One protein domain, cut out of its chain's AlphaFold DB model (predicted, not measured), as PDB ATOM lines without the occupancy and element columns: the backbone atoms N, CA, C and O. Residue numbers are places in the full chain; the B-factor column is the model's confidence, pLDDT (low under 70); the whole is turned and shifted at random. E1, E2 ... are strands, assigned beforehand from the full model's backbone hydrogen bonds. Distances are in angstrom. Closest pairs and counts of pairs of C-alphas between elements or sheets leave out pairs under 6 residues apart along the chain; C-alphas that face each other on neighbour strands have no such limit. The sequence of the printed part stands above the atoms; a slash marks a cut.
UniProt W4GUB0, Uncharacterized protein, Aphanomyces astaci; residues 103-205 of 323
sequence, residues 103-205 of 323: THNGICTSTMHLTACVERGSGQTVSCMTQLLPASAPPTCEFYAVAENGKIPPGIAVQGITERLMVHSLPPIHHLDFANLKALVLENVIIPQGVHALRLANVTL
ATOM      1  N   THR A 103       4.725 -27.970   1.116       37.16
ATOM      2  CA  THR A 103       5.936 -27.555   0.427       37.16
ATOM      3  C   THR A 103       6.987 -27.374   1.512       37.16
ATOM      4  O   THR A 103       7.087 -26.336   2.165       37.16
ATOM      5  N   HIS A 104       7.727 -28.440   1.793       38.03
ATOM      6  CA  HIS A 104       8.928 -28.315   2.597       38.03
ATOM      7  C   HIS A 104      10.000 -27.721   1.687       38.03
ATOM      8  O   HIS A 104      10.355 -28.314   0.678       38.03
ATOM      9  N   ASN A 105      10.477 -26.524   2.009       33.62
ATOM     10  CA  ASN A 105      11.589 -25.912   1.294       33.62
ATOM     11  C   ASN A 105      12.888 -26.392   1.950       33.62
ATOM     12  O   ASN A 105      13.054 -26.240   3.161       33.62
ATOM     13  N   GLY A 106      13.780 -27.006   1.171       36.22
ATOM     14  CA  GLY A 106      15.032 -27.589   1.666       36.22
ATOM     15  C   GLY A 106      16.266 -27.149   0.883       36.22
ATOM     16  O   GLY A 106      16.168 -26.464  -0.123       36.22
ATOM     17  N   ILE A 107      17.436 -27.542   1.369       39.88
ATOM     18  CA  ILE A 107      18.771 -27.243   0.832       39.88
ATOM     19  C   ILE A 107      19.174 -28.386  -0.131       39.88
ATOM     20  O   ILE A 107      18.840 -29.538   0.128       39.88
ATOM     21  N   CYS A 108      19.867 -28.104  -1.245       36.88
ATOM     22  CA  CYS A 108      20.246 -29.113  -2.251       36.88
ATOM     23  C   CYS A 108      21.750 -29.148  -2.547       36.88
ATOM     24  O   CYS A 108      22.371 -28.111  -2.768       36.88
ATOM     25  N   THR A 109      22.338 -30.349  -2.568       48.50
ATOM     26  CA  THR A 109      23.718 -30.640  -3.012       48.50
ATOM     27  C   THR A 109      23.709 -31.159  -4.446       48.50
ATOM     28  O   THR A 109      22.654 -31.453  -4.998       48.50
ATOM     29  N   SER A 110      24.894 -31.361  -5.033       58.59
ATOM     30  CA  SER A 110      25.068 -31.993  -6.354       58.59
ATOM     31  C   SER A 110      24.376 -33.356  -6.501       58.59
ATOM     32  O   SER A 110      24.064 -33.770  -7.620       58.59
ATOM     33  N   THR A 111      24.152 -34.039  -5.378       64.69
ATOM     34  CA  THR A 111      23.472 -35.328  -5.295       64.69
ATOM     35  C   THR A 111      22.361 -35.244  -4.256       64.69
ATOM     36  O   THR A 111      22.620 -34.848  -3.118       64.69
ATOM     37  N   MET A 112      21.142 -35.614  -4.638       71.06
ATOM     38  CA  MET A 112      20.005 -35.767  -3.727       71.06
ATOM     39  C   MET A 112      19.715 -37.242  -3.502       71.06
ATOM     40  O   MET A 112      19.842 -38.032  -4.434       71.06
ATOM     41  N   HIS A 113      19.289 -37.607  -2.294       78.25
ATOM     42  CA  HIS A 113      18.932 -38.979  -1.964       78.25
ATOM     43  C   HIS A 113      17.463 -39.069  -1.568       78.25
ATOM     44  O   HIS A 113      17.073 -38.542  -0.530       78.25
ATOM     45  N   LEU A 114      16.644 -39.762  -2.354       80.38
ATOM     46  CA  LEU A 114      15.283 -40.099  -1.948       80.38
ATOM     47  C   LEU A 114      15.312 -41.395  -1.132       80.38
ATOM     48  O   LEU A 114      15.769 -42.434  -1.618       80.38
ATOM     49  N   THR A 115      14.852 -41.319   0.115       73.25
ATOM     50  CA  THR A 115      14.763 -42.456   1.031       73.25
ATOM     51  C   THR A 115      13.431 -42.439   1.782       73.25
ATOM     52  O   THR A 115      12.728 -41.433   1.834       73.25
ATOM     53  N   ALA A 116      13.057 -43.566   2.368       66.62
ATOM     54  CA  ALA A 116      11.972 -43.651   3.327       66.62
ATOM     55  C   ALA A 116      12.456 -43.180   4.714       66.62
ATOM     56  O   ALA A 116      13.535 -43.569   5.164       66.62
ATOM     57  N   CYS A 117      11.652 -42.362   5.392       67.25
ATOM     58  CA  CYS A 117      11.840 -41.937   6.780       67.25
ATOM     59  C   CYS A 117      10.615 -42.299   7.616       67.25
ATOM     60  O   CYS A 117       9.513 -42.411   7.092       67.25
ATOM     61  N   VAL A 118      10.797 -42.413   8.930       67.12
ATOM     62  CA  VAL A 118       9.698 -42.587   9.887       67.12
ATOM     63  C   VAL A 118       9.407 -41.246  10.556       67.12
ATOM     64  O   VAL A 118      10.293 -40.655  11.177       67.12
ATOM     65  N   GLU A 119       8.180 -40.747  10.426       66.69
ATOM     66  CA  GLU A 119       7.748 -39.504  11.063       66.69
ATOM     67  C   GLU A 119       7.658 -39.679  12.593       66.69
ATOM     68  O   GLU A 119       7.063 -40.632  13.107       66.69
ATOM     69  N   ARG A 120       8.264 -38.751  13.350       60.72
ATOM     70  CA  ARG A 120       8.205 -38.772  14.820       60.72
ATOM     71  C   ARG A 120       6.785 -38.457  15.289       60.72
ATOM     72  O   ARG A 120       6.254 -37.399  14.981       60.72
ATOM     73  N   GLY A 121       6.215 -39.343  16.101       74.94
ATOM     74  CA  GLY A 121       4.877 -39.192  16.678       74.94
ATOM     75  C   GLY A 121       3.865 -40.137  16.039       74.94
ATOM     76  O   GLY A 121       3.300 -40.964  16.746       74.94
ATOM     77  N   SER A 122       3.685 -40.068  14.717       77.62
ATOM     78  CA  SER A 122       2.780 -40.970  13.987       77.62
ATOM     79  C   SER A 122       3.380 -42.365  13.771       77.62
ATOM     80  O   SER A 122       2.642 -43.343  13.675       77.62
ATOM     81  N   GLY A 123       4.713 -42.468  13.673       75.56
ATOM     82  CA  GLY A 123       5.394 -43.702  13.272       75.56
ATOM     83  C   GLY A 123       5.175 -44.065  11.798       75.56
ATOM     84  O   GLY A 123       5.572 -45.148  11.365       75.56
ATOM     85  N   GLN A 124       4.548 -43.183  11.013       71.88
ATOM     86  CA  GLN A 124       4.256 -43.435   9.610       71.88
ATOM     87  C   GLN A 124       5.531 -43.343   8.769       71.88
ATOM     88  O   GLN A 124       6.365 -42.455   8.960       71.88
ATOM     89  N   THR A 125       5.679 -44.262   7.813       65.56
ATOM     90  CA  THR A 125       6.759 -44.185   6.824       65.56
ATOM     91  C   THR A 125       6.380 -43.195   5.729       65.56
ATOM     92  O   THR A 125       5.384 -43.382   5.032       65.56
ATOM     93  N   VAL A 126       7.192 -42.160   5.562       71.31
ATOM     94  CA  VAL A 126       7.041 -41.106   4.559       71.31
ATOM     95  C   VAL A 126       8.264 -41.077   3.649       71.31
ATOM     96  O   VAL A 126       9.334 -41.566   4.009       71.31
ATOM     97  N   SER A 127       8.135 -40.493   2.460       67.50
ATOM     98  CA  SER A 127       9.328 -40.130   1.695       67.50
ATOM     99  C   SER A 127      10.012 -38.937   2.316       67.50
ATOM    100  O   SER A 127       9.379 -37.923   2.597       67.50
ATOM    101  N   CYS A 128      11.322 -39.042   2.449       63.25
ATOM    102  CA  CYS A 128      12.184 -37.934   2.781       63.25
ATOM    103  C   CYS A 128      13.295 -37.855   1.742       63.25
ATOM    104  O   CYS A 128      13.922 -38.847   1.366       63.25
ATOM    105  N   MET A 129      13.552 -36.643   1.275       64.81
ATOM    106  CA  MET A 129      14.773 -36.379   0.546       64.81
ATOM    107  C   MET A 129      15.836 -36.027   1.577       64.81
ATOM    108  O   MET A 129      15.688 -35.064   2.329       64.81
ATOM    109  N   THR A 130      16.873 -36.844   1.653       60.31
ATOM    110  CA  THR A 130      18.033 -36.576   2.490       60.31
ATOM    111  C   THR A 130      19.170 -36.072   1.626       60.31
ATOM    112  O   THR A 130      19.308 -36.385   0.440       60.31
ATOM    113  N   GLN A 131      19.981 -35.241   2.249       62.53
ATOM    114  CA  GLN A 131      21.122 -34.608   1.640       62.53
ATOM    115  C   GLN A 131      22.339 -34.968   2.486       62.53
ATOM    116  O   GLN A 131      22.320 -34.769   3.700       62.53
ATOM    117  N   LEU A 132      23.401 -35.480   1.866       55.88
ATOM    118  CA  LEU A 132      24.705 -35.537   2.521       55.88
ATOM    119  C   LEU A 132      25.357 -34.157   2.376       55.88
ATOM    120  O   LEU A 132      25.946 -33.839   1.346       55.88
ATOM    121  N   LEU A 133      25.187 -33.306   3.387       53.25
ATOM    122  CA  LEU A 133      25.776 -31.968   3.424       53.25
ATOM    123  C   LEU A 133      27.245 -32.003   3.874       53.25
ATOM    124  O   LEU A 133      27.526 -32.523   4.955       53.25
ATOM    125  N   PRO A 134      28.174 -31.355   3.146       55.22
ATOM    126  CA  PRO A 134      29.348 -30.746   3.761       55.22
ATOM    127  C   PRO A 134      28.935 -29.472   4.532       55.22
ATOM    128  O   PRO A 134      28.057 -28.723   4.109       55.22
ATOM    129  N   ALA A 135      29.552 -29.247   5.693       51.59
ATOM    130  CA  ALA A 135      29.013 -28.520   6.852       51.59
ATOM    131  C   ALA A 135      28.729 -26.993   6.752       51.59
ATOM    132  O   ALA A 135      28.566 -26.364   7.795       51.59
ATOM    133  N   SER A 136      28.653 -26.341   5.585       58.84
ATOM    134  CA  SER A 136      28.545 -24.865   5.561       58.84
ATOM    135  C   SER A 136      27.924 -24.253   4.292       58.84
ATOM    136  O   SER A 136      28.663 -23.923   3.370       58.84
ATOM    137  N   ALA A 137      26.591 -24.071   4.255       40.59
ATOM    138  CA  ALA A 137      25.833 -22.983   3.578       40.59
ATOM    139  C   ALA A 137      24.333 -23.351   3.390       40.59
ATOM    140  O   ALA A 137      24.024 -24.542   3.334       40.59
ATOM    141  N   PRO A 138      23.401 -22.376   3.231       38.78
ATOM    142  CA  PRO A 138      21.983 -22.637   2.966       38.78
ATOM    143  C   PRO A 138      21.544 -22.315   1.510       38.78
ATOM    144  O   PRO A 138      21.565 -21.156   1.103       38.78
ATOM    145  N   PRO A 139      21.107 -23.310   0.721       44.75
ATOM    146  CA  PRO A 139      20.332 -23.206  -0.523       44.75
ATOM    147  C   PRO A 139      18.813 -23.444  -0.339       44.75
ATOM    148  O   PRO A 139      18.331 -23.785   0.736       44.75
ATOM    149  N   THR A 140      18.051 -23.305  -1.424       34.28
ATOM    150  CA  THR A 140      16.589 -23.490  -1.469       34.28
ATOM    151  C   THR A 140      16.177 -24.358  -2.659       34.28
ATOM    152  O   THR A 140      16.589 -24.083  -3.782       34.28
ATOM    153  N   CYS A 141      15.318 -25.342  -2.418       40.91
ATOM    154  CA  CYS A 141      14.676 -26.232  -3.378       40.91
ATOM    155  C   CYS A 141      13.220 -26.459  -2.983       40.91
ATOM    156  O   CYS A 141      12.894 -26.490  -1.794       40.91
ATOM    157  N   GLU A 142      12.373 -26.649  -3.988       38.47
ATOM    158  CA  GLU A 142      10.937 -26.876  -3.846       38.47
ATOM    159  C   GLU A 142      10.623 -28.372  -3.980       38.47
ATOM    160  O   GLU A 142      11.123 -29.041  -4.887       38.47
ATOM    161  N   PHE A 143       9.777 -28.903  -3.092       52.16
ATOM    162  CA  PHE A 143       9.308 -30.291  -3.139       52.16
ATOM    163  C   PHE A 143       7.786 -30.346  -3.200       52.16
ATOM    164  O   PHE A 143       7.097 -29.549  -2.560       52.16
ATOM    165  N   TYR A 144       7.267 -31.340  -3.917       50.09
ATOM    166  CA  TYR A 144       5.835 -31.526  -4.100       50.09
ATOM    167  C   TYR A 144       5.450 -32.961  -3.732       50.09
ATOM    168  O   TYR A 144       5.725 -33.910  -4.463       50.09
ATOM    169  N   ALA A 145       4.813 -33.132  -2.576       48.81
ATOM    170  CA  ALA A 145       3.984 -34.302  -2.323       48.81
ATOM    171  C   ALA A 145       2.594 -33.995  -2.886       48.81
ATOM    172  O   ALA A 145       2.028 -32.947  -2.575       48.81
ATOM    173  N   VAL A 146       2.048 -34.872  -3.731       45.97
ATOM    174  CA  VAL A 146       0.685 -34.686  -4.239       45.97
ATOM    175  C   VAL A 146      -0.265 -35.121  -3.130       45.97
ATOM    176  O   VAL A 146      -0.448 -36.314  -2.889       45.97
ATOM    177  N   ALA A 147      -0.813 -34.142  -2.411       43.41
ATOM    178  CA  ALA A 147      -1.806 -34.380  -1.377       43.41
ATOM    179  C   ALA A 147      -3.160 -34.765  -1.996       43.41
ATOM    180  O   ALA A 147      -3.489 -34.415  -3.129       43.41
ATOM    181  N   GLU A 148      -3.951 -35.481  -1.203       43.28
ATOM    182  CA  GLU A 148      -5.159 -36.246  -1.539       43.28
ATOM    183  C   GLU A 148      -6.393 -35.410  -1.964       43.28
ATOM    184  O   GLU A 148      -7.532 -35.823  -1.779       43.28
ATOM    185  N   ASN A 149      -6.206 -34.229  -2.560       40.38
ATOM    186  CA  ASN A 149      -7.293 -33.306  -2.908       40.38
ATOM    187  C   ASN A 149      -7.580 -33.242  -4.420       40.38
ATOM    188  O   ASN A 149      -7.746 -32.167  -5.006       40.38
ATOM    189  N   GLY A 150      -7.675 -34.409  -5.070       52.19
ATOM    190  CA  GLY A 150      -8.075 -34.534  -6.474       52.19
ATOM    191  C   GLY A 150      -8.263 -35.982  -6.942       52.19
ATOM    192  O   GLY A 150      -7.909 -36.921  -6.246       52.19
ATOM    193  N   LYS A 151      -8.793 -36.169  -8.162       54.62
ATOM    194  CA  LYS A 151      -9.000 -37.480  -8.828       54.62
ATOM    195  C   LYS A 151      -7.700 -38.251  -9.156       54.62
ATOM    196  O   LYS A 151      -7.747 -39.218  -9.911       54.62
ATOM    197  N   ILE A 152      -6.545 -37.801  -8.670       50.88
ATOM    198  CA  ILE A 152      -5.253 -38.449  -8.910       50.88
ATOM    199  C   ILE A 152      -4.978 -39.356  -7.705       50.88
ATOM    200  O   ILE A 152      -5.092 -38.879  -6.577       50.88
ATOM    201  N   PRO A 153      -4.638 -40.641  -7.909       57.72
ATOM    202  CA  PRO A 153      -4.313 -41.535  -6.806       57.72
ATOM    203  C   PRO A 153      -3.146 -40.982  -5.975       57.72
ATOM    204  O   PRO A 153      -2.218 -40.412  -6.558       57.72
ATOM    205  N   PRO A 154      -3.152 -41.175  -4.648       72.62
ATOM    206  CA  PRO A 154      -2.061 -40.738  -3.783       72.62
ATOM    207  C   PRO A 154      -0.708 -41.264  -4.283       72.62
ATOM    208  O   PRO A 154      -0.548 -42.449  -4.595       72.62
ATOM    209  N   GLY A 155       0.280 -40.374  -4.384       80.62
ATOM    210  CA  GLY A 155       1.564 -40.688  -4.997       80.62
ATOM    211  C   GLY A 155       2.632 -39.623  -4.783       80.62
ATOM    212  O   GLY A 155       2.395 -38.573  -4.190       80.62
ATOM    213  N   ILE A 156       3.829 -39.906  -5.288       84.88
ATOM    214  CA  ILE A 156       4.973 -38.997  -5.277       84.88
ATOM    215  C   ILE A 156       5.247 -38.577  -6.704       84.88
ATOM    216  O   ILE A 156       5.356 -39.421  -7.594       84.88
ATOM    217  N   ALA A 157       5.385 -37.270  -6.892       85.44
ATOM    218  CA  ALA A 157       5.834 -36.681  -8.133       85.44
ATOM    219  C   ALA A 157       7.079 -35.836  -7.860       85.44
ATOM    220  O   ALA A 157       7.009 -34.809  -7.192       85.44
ATOM    221  N   VAL A 158       8.223 -36.260  -8.385       86.75
ATOM    222  CA  VAL A 158       9.477 -35.511  -8.322       86.75
ATOM    223  C   VAL A 158       9.755 -34.938  -9.700       86.75
ATOM    224  O   VAL A 158       9.894 -35.688 -10.670       86.75
ATOM    225  N   GLN A 159       9.808 -33.610  -9.807       87.38
ATOM    226  CA  GLN A 159       9.956 -32.950 -11.099       87.38
ATOM    227  C   GLN A 159      10.898 -31.754 -11.072       87.38
ATOM    228  O   GLN A 159      11.004 -31.068 -10.061       87.38
ATOM    229  N   GLY A 160      11.539 -31.483 -12.212       81.38
ATOM    230  CA  GLY A 160      12.265 -30.230 -12.444       81.38
ATOM    231  C   GLY A 160      13.585 -30.091 -11.686       81.38
ATOM    232  O   GLY A 160      14.098 -28.981 -11.582       81.38
ATOM    233  N   ILE A 161      14.136 -31.187 -11.160       84.12
ATOM    234  CA  ILE A 161      15.409 -31.171 -10.435       84.12
ATOM    235  C   ILE A 161      16.574 -31.060 -11.423       84.12
ATOM    236  O   ILE A 161      16.727 -31.880 -12.337       84.12
ATOM    237  N   THR A 162      17.413 -30.045 -11.221       87.69
ATOM    238  CA  THR A 162      18.606 -29.771 -12.031       87.69
ATOM    239  C   THR A 162      19.836 -30.545 -11.574       87.69
ATOM    240  O   THR A 162      20.848 -30.560 -12.269       87.69
ATOM    241  N   GLU A 163      19.768 -31.211 -10.432       86.62
ATOM    242  CA  GLU A 163      20.828 -32.027  -9.854       86.62
ATOM    243  C   GLU A 163      20.598 -33.518 -10.140       86.62
ATOM    244  O   GLU A 163      19.587 -33.933 -10.712       86.62
ATOM    245  N   ARG A 164      21.570 -34.349  -9.754       90.31
ATOM    246  CA  ARG A 164      21.427 -35.803  -9.823       90.31
ATOM    247  C   ARG A 164      20.572 -36.286  -8.649       90.31
ATOM    248  O   ARG A 164      20.941 -36.069  -7.496       90.31
ATOM    249  N   LEU A 165      19.489 -37.001  -8.939       92.00
ATOM    250  CA  LEU A 165      18.666 -37.674  -7.938       92.00
ATOM    251  C   LEU A 165      19.046 -39.154  -7.848       92.00
ATOM    252  O   LEU A 165      18.931 -39.880  -8.828       92.00
ATOM    253  N   MET A 166      19.472 -39.606  -6.674       93.44
ATOM    254  CA  MET A 166      19.681 -41.014  -6.346       93.44
ATOM    255  C   MET A 166      18.520 -41.515  -5.495       93.44
ATOM    256  O   MET A 166      18.216 -40.951  -4.447       93.44
ATOM    257  N   VAL A 167      17.859 -42.577  -5.934       93.69
ATOM    258  CA  VAL A 167      16.768 -43.203  -5.188       93.69
ATOM    259  C   VAL A 167      17.326 -44.423  -4.474       93.69
ATOM    260  O   VAL A 167      17.776 -45.359  -5.123       93.69
ATOM    261  N   HIS A 168      17.285 -44.414  -3.143       88.75
ATOM    262  CA  HIS A 168      17.725 -45.546  -2.319       88.75
ATOM    263  C   HIS A 168      16.553 -46.402  -1.869       88.75
ATOM    264  O   HIS A 168      16.605 -47.627  -1.897       88.75
ATOM    265  N   SER A 169      15.478 -45.748  -1.438       86.81
ATOM    266  CA  SER A 169      14.260 -46.421  -1.015       86.81
ATOM    267  C   SER A 169      13.049 -45.532  -1.252       86.81
ATOM    268  O   SER A 169      13.148 -44.309  -1.354       86.81
ATOM    269  N   LEU A 170      11.895 -46.174  -1.378       87.56
ATOM    270  CA  LEU A 170      10.627 -45.533  -1.686       87.56
ATOM    271  C   LEU A 170       9.588 -45.979  -0.648       87.56
ATOM    272  O   LEU A 170       9.708 -47.074  -0.097       87.56
ATOM    273  N   PRO A 171       8.570 -45.161  -0.355       81.06
ATOM    274  CA  PRO A 171       7.476 -45.533   0.526       81.06
ATOM    275  C   PRO A 171       6.413 -46.350  -0.230       81.06
ATOM    276  O   PRO A 171       6.329 -46.272  -1.459       81.06
ATOM    277  N   PRO A 172       5.567 -47.109   0.484       84.06
ATOM    278  CA  PRO A 172       4.444 -47.837  -0.101       84.06
ATOM    279  C   PRO A 172       3.306 -46.879  -0.478       84.06
ATOM    280  O   PRO A 172       2.385 -46.640   0.295       84.06
ATOM    281  N   ILE A 173       3.390 -46.304  -1.673       85.62
ATOM    282  CA  ILE A 173       2.400 -45.376  -2.244       85.62
ATOM    283  C   ILE A 173       1.909 -45.890  -3.595       85.62
ATOM    284  O   ILE A 173       2.566 -46.724  -4.201       85.62
ATOM    285  N   HIS A 174       0.784 -45.396  -4.113       88.69
ATOM    286  CA  HIS A 174       0.196 -45.991  -5.319       88.69
ATOM    287  C   HIS A 174       0.897 -45.592  -6.623       88.69
ATOM    288  O   HIS A 174       0.935 -46.391  -7.564       88.69
ATOM    289  N   HIS A 175       1.444 -44.376  -6.698       89.81
ATOM    290  CA  HIS A 175       2.030 -43.827  -7.922       89.81
ATOM    291  C   HIS A 175       3.394 -43.178  -7.673       89.81
ATOM    292  O   HIS A 175       3.564 -42.405  -6.730       89.81
ATOM    293  N   LEU A 176       4.343 -43.453  -8.565       92.81
ATOM    294  CA  LEU A 176       5.669 -42.844  -8.609       92.81
ATOM    295  C   LEU A 176       5.858 -42.133  -9.951       92.81
ATOM    296  O   LEU A 176       5.844 -42.781 -10.994       92.81
ATOM    297  N   ASP A 177       6.042 -40.816  -9.932       93.06
ATOM    298  CA  ASP A 177       6.320 -39.996 -11.113       93.06
ATOM    299  C   ASP A 177       7.647 -39.259 -10.941       93.06
ATOM    300  O   ASP A 177       7.802 -38.442 -10.041       93.06
ATOM    301  N   PHE A 178       8.603 -39.528 -11.815       93.81
ATOM    302  CA  PHE A 178       9.859 -38.806 -11.914       93.81
ATOM    303  C   PHE A 178       9.913 -38.188 -13.302       93.81
ATOM    304  O   PHE A 178       9.956 -38.915 -14.301       93.81
ATOM    305  N   ALA A 179       9.890 -36.858 -13.387       94.12
ATOM    306  CA  ALA A 179       9.843 -36.191 -14.681       94.12
ATOM    307  C   ALA A 179      10.717 -34.944 -14.789       94.12
ATOM    308  O   ALA A 179      10.791 -34.143 -13.867       94.12
ATOM    309  N   ASN A 180      11.313 -34.717 -15.960       91.88
ATOM    310  CA  ASN A 180      12.147 -33.538 -16.228       91.88
ATOM    311  C   ASN A 180      13.285 -33.389 -15.204       91.88
ATOM    312  O   ASN A 180      13.462 -32.322 -14.618       91.88
ATOM    313  N   LEU A 181      14.008 -34.479 -14.953       92.19
ATOM    314  CA  LEU A 181      15.165 -34.486 -14.059       92.19
ATOM    315  C   LEU A 181      16.435 -34.486 -14.906       92.19
ATOM    316  O   LEU A 181      16.493 -35.172 -15.928       92.19
ATOM    317  N   LYS A 182      17.473 -33.759 -14.481       93.19
ATOM    318  CA  LYS A 182      18.753 -33.762 -15.207       93.19
ATOM    319  C   LYS A 182      19.386 -35.154 -15.234       93.19
ATOM    320  O   LYS A 182      19.888 -35.577 -16.274       93.19
ATOM    321  N   ALA A 183      19.388 -35.838 -14.092       94.19
ATOM    322  CA  ALA A 183      19.881 -37.202 -13.961       94.19
ATOM    323  C   ALA A 183      19.139 -37.932 -12.840       94.19
ATOM    324  O   ALA A 183      18.914 -37.368 -11.768       94.19
ATOM    325  N   LEU A 184      18.813 -39.197 -13.081       96.38
ATOM    326  CA  LEU A 184      18.144 -40.077 -12.134       96.38
ATOM    327  C   LEU A 184      18.927 -41.387 -12.012       96.38
ATOM    328  O   LEU A 184      19.330 -41.960 -13.020       96.38
ATOM    329  N   VAL A 185      19.132 -41.843 -10.780       97.56
ATOM    330  CA  VAL A 185      19.791 -43.108 -10.456       97.56
ATOM    331  C   VAL A 185      18.815 -43.977  -9.666       97.56
ATOM    332  O   VAL A 185      18.464 -43.641  -8.534       97.56
ATOM    333  N   LEU A 186      18.371 -45.078 -10.271       97.50
ATOM    334  CA  LEU A 186      17.621 -46.169  -9.643       97.50
ATOM    335  C   LEU A 186      18.434 -47.454  -9.815       97.50
ATOM    336  O   LEU A 186      18.272 -48.181 -10.797       97.50
ATOM    337  N   GLU A 187      19.312 -47.728  -8.860       97.50
ATOM    338  CA  GLU A 187      20.134 -48.934  -8.850       97.50
ATOM    339  C   GLU A 187      19.836 -49.760  -7.607       97.50
ATOM    340  O   GLU A 187      19.857 -49.233  -6.497       97.50
ATOM    341  N   ASN A 188      19.577 -51.056  -7.788       97.38
ATOM    342  CA  ASN A 188      19.247 -51.973  -6.687       97.38
ATOM    343  C   ASN A 188      18.020 -51.513  -5.874       97.38
ATOM    344  O   ASN A 188      17.929 -51.738  -4.666       97.38
ATOM    345  N   VAL A 189      17.073 -50.851  -6.542       96.50
ATOM    346  CA  VAL A 189      15.859 -50.320  -5.916       96.50
ATOM    347  C   VAL A 189      14.757 -51.368  -5.968       96.50
ATOM    348  O   VAL A 189      14.401 -51.877  -7.031       96.50
ATOM    349  N   ILE A 190      14.159 -51.644  -4.813       96.81
ATOM    350  CA  ILE A 190      12.933 -52.435  -4.719       96.81
ATOM    351  C   ILE A 190      11.758 -51.466  -4.690       96.81
ATOM    352  O   ILE A 190      11.633 -50.656  -3.770       96.81
ATOM    353  N   ILE A 191      10.882 -51.556  -5.688       96.62
ATOM    354  CA  ILE A 191       9.635 -50.805  -5.690       96.62
ATOM    355  C   ILE A 191       8.694 -51.407  -4.627       96.62
ATOM    356  O   ILE A 191       8.403 -52.605  -4.685       96.62
ATOM    357  N   PRO A 192       8.216 -50.614  -3.651       94.56
ATOM    358  CA  PRO A 192       7.392 -51.108  -2.553       94.56
ATOM    359  C   PRO A 192       6.050 -51.684  -2.998       94.56
ATOM    360  O   PRO A 192       5.462 -51.269  -3.997       94.56
ATOM    361  N   GLN A 193       5.517 -52.598  -2.187       94.69
ATOM    362  CA  GLN A 193       4.157 -53.098  -2.370       94.69
ATOM    363  C   GLN A 193       3.127 -51.970  -2.242       94.69
ATOM    364  O   GLN A 193       3.270 -51.079  -1.408       94.69
ATOM    365  N   GLY A 194       2.092 -52.021  -3.081       91.44
ATOM    366  CA  GLY A 194       1.062 -50.987  -3.205       91.44
ATOM    367  C   GLY A 194       1.292 -50.033  -4.379       91.44
ATOM    368  O   GLY A 194       0.333 -49.426  -4.851       91.44
ATOM    369  N   VAL A 195       2.519 -49.952  -4.911       94.12
ATOM    370  CA  VAL A 195       2.809 -49.154  -6.110       94.12
ATOM    371  C   VAL A 195       2.249 -49.855  -7.344       94.12
ATOM    372  O   VAL A 195       2.662 -50.959  -7.695       94.12
ATOM    373  N   HIS A 196       1.339 -49.180  -8.042       95.50
ATOM    374  CA  HIS A 196       0.720 -49.679  -9.272       95.50
ATOM    375  C   HIS A 196       1.328 -49.078 -10.537       95.50
ATOM    376  O   HIS A 196       1.221 -49.683 -11.607       95.50
ATOM    377  N   ALA A 197       1.941 -47.899 -10.432       95.69
ATOM    378  CA  ALA A 197       2.467 -47.178 -11.578       95.69
ATOM    379  C   ALA A 197       3.810 -46.510 -11.273       95.69
ATOM    380  O   ALA A 197       3.942 -45.773 -10.293       95.69
ATOM    381  N   LEU A 198       4.776 -46.734 -12.164       97.00
ATOM    382  CA  LEU A 198       6.059 -46.042 -12.203       97.00
ATOM    383  C   LEU A 198       6.194 -45.291 -13.528       97.00
ATOM    384  O   LEU A 198       6.145 -45.888 -14.605       97.00
ATOM    385  N   ARG A 199       6.407 -43.982 -13.453       96.75
ATOM    386  CA  ARG A 199       6.655 -43.117 -14.601       96.75
ATOM    387  C   ARG A 199       8.014 -42.443 -14.456       96.75
ATOM    388  O   ARG A 199       8.237 -41.715 -13.501       96.75
ATOM    389  N   LEU A 200       8.886 -42.665 -15.432       97.56
ATOM    390  CA  LEU A 200      10.202 -42.052 -15.594       97.56
ATOM    391  C   LEU A 200      10.218 -41.318 -16.944       97.56
ATOM    392  O   LEU A 200      10.387 -41.938 -17.995       97.56
ATOM    393  N   ALA A 201       9.980 -40.007 -16.938       97.25
ATOM    394  CA  ALA A 201       9.782 -39.227 -18.158       97.25
ATOM    395  C   ALA A 201      10.805 -38.098 -18.307       97.25
ATOM    396  O   ALA A 201      10.822 -37.187 -17.488       97.25
ATOM    397  N   ASN A 202      11.599 -38.080 -19.380       96.88
ATOM    398  CA  ASN A 202      12.625 -37.045 -19.569       96.88
ATOM    399  C   ASN A 202      13.584 -36.960 -18.363       96.88
ATOM    400  O   ASN A 202      13.722 -35.923 -17.715       96.88
ATOM    401  N   VAL A 203      14.186 -38.102 -18.032       97.06
ATOM    402  CA  VAL A 203      15.134 -38.286 -16.919       97.06
ATOM    403  C   VAL A 203      16.477 -38.854 -17.403       97.06
ATOM    404  O   VAL A 203      17.195 -39.494 -16.641       97.06
ATOM    405  N   THR A 204      16.782 -38.644 -18.690       96.44
ATOM    406  CA  THR A 204      18.054 -38.968 -19.371       96.44
ATOM    407  C   THR A 204      18.505 -40.436 -19.322       96.44
ATOM    408  O   THR A 204      19.674 -40.724 -19.558       96.44
ATOM    409  N   LEU A 205      17.583 -41.384 -19.109       97.56
ATOM    410  CA  LEU A 205      17.897 -42.821 -19.132       97.56
ATOM    411  C   LEU A 205      18.435 -43.263 -20.497       97.56
ATOM    412  O   LEU A 205      17.840 -42.942 -21.525       97.56
TER     413      LEU A 205
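What this domain is: This is residues 103 to 205 of the 323 residues of an uncharacterized protein of Aphanomyces astaci (UniProt W4GUB0). With little regular structure, this is a short solenoid: residues 155 to 201 wind in stacked turns, E3 to E7 alternating between two walls, and the hairpin E1 and E2 extends the E4 wall, curling over one end. The printed part has 103 residues, no named helix and seven strands, E1 to E7; the class is all strand, with 38 residues in named elements. Sheet E2, E1, E4, E6 is mixed; E3, E5, E7 is parallel. The whole is compact, radius of gyration of the C-alphas 13.7 A, spans 40 by 38 by 28 A.

How they stand to each other: E1, residues 111 to 118, is the antiparallel neighbour of E2, residues 125 to 130, with N 115 and O 128 within hydrogen-bond range at 2.9 A, and the parallel neighbour of E4, residues 164 to 167, with N 112 and O 164 within hydrogen-bond range at 2.9 A. E6, residues 183 to 187, is parallel to E4: N 165 and O 183, 2.9 A. E5, residues 175 to 179, is parallel to E3, residues 155 to 159, N 158 and O 177, 2.8 A, and E7, residues 197 to 201, N 178 and O 199, 2.8 A.

Where its parts are: E1, 21.7 A long, begins at C-alpha 111 (23.472, -35.328, -5.295); E7 ends at C-alpha 201 (9.782, -39.227, -18.158).

The domain as a whole: The printed part has no cut. The link E2 to E3 is long, 24 residues; pLDDT is under 70 for 42 residues, among them 127 to 153.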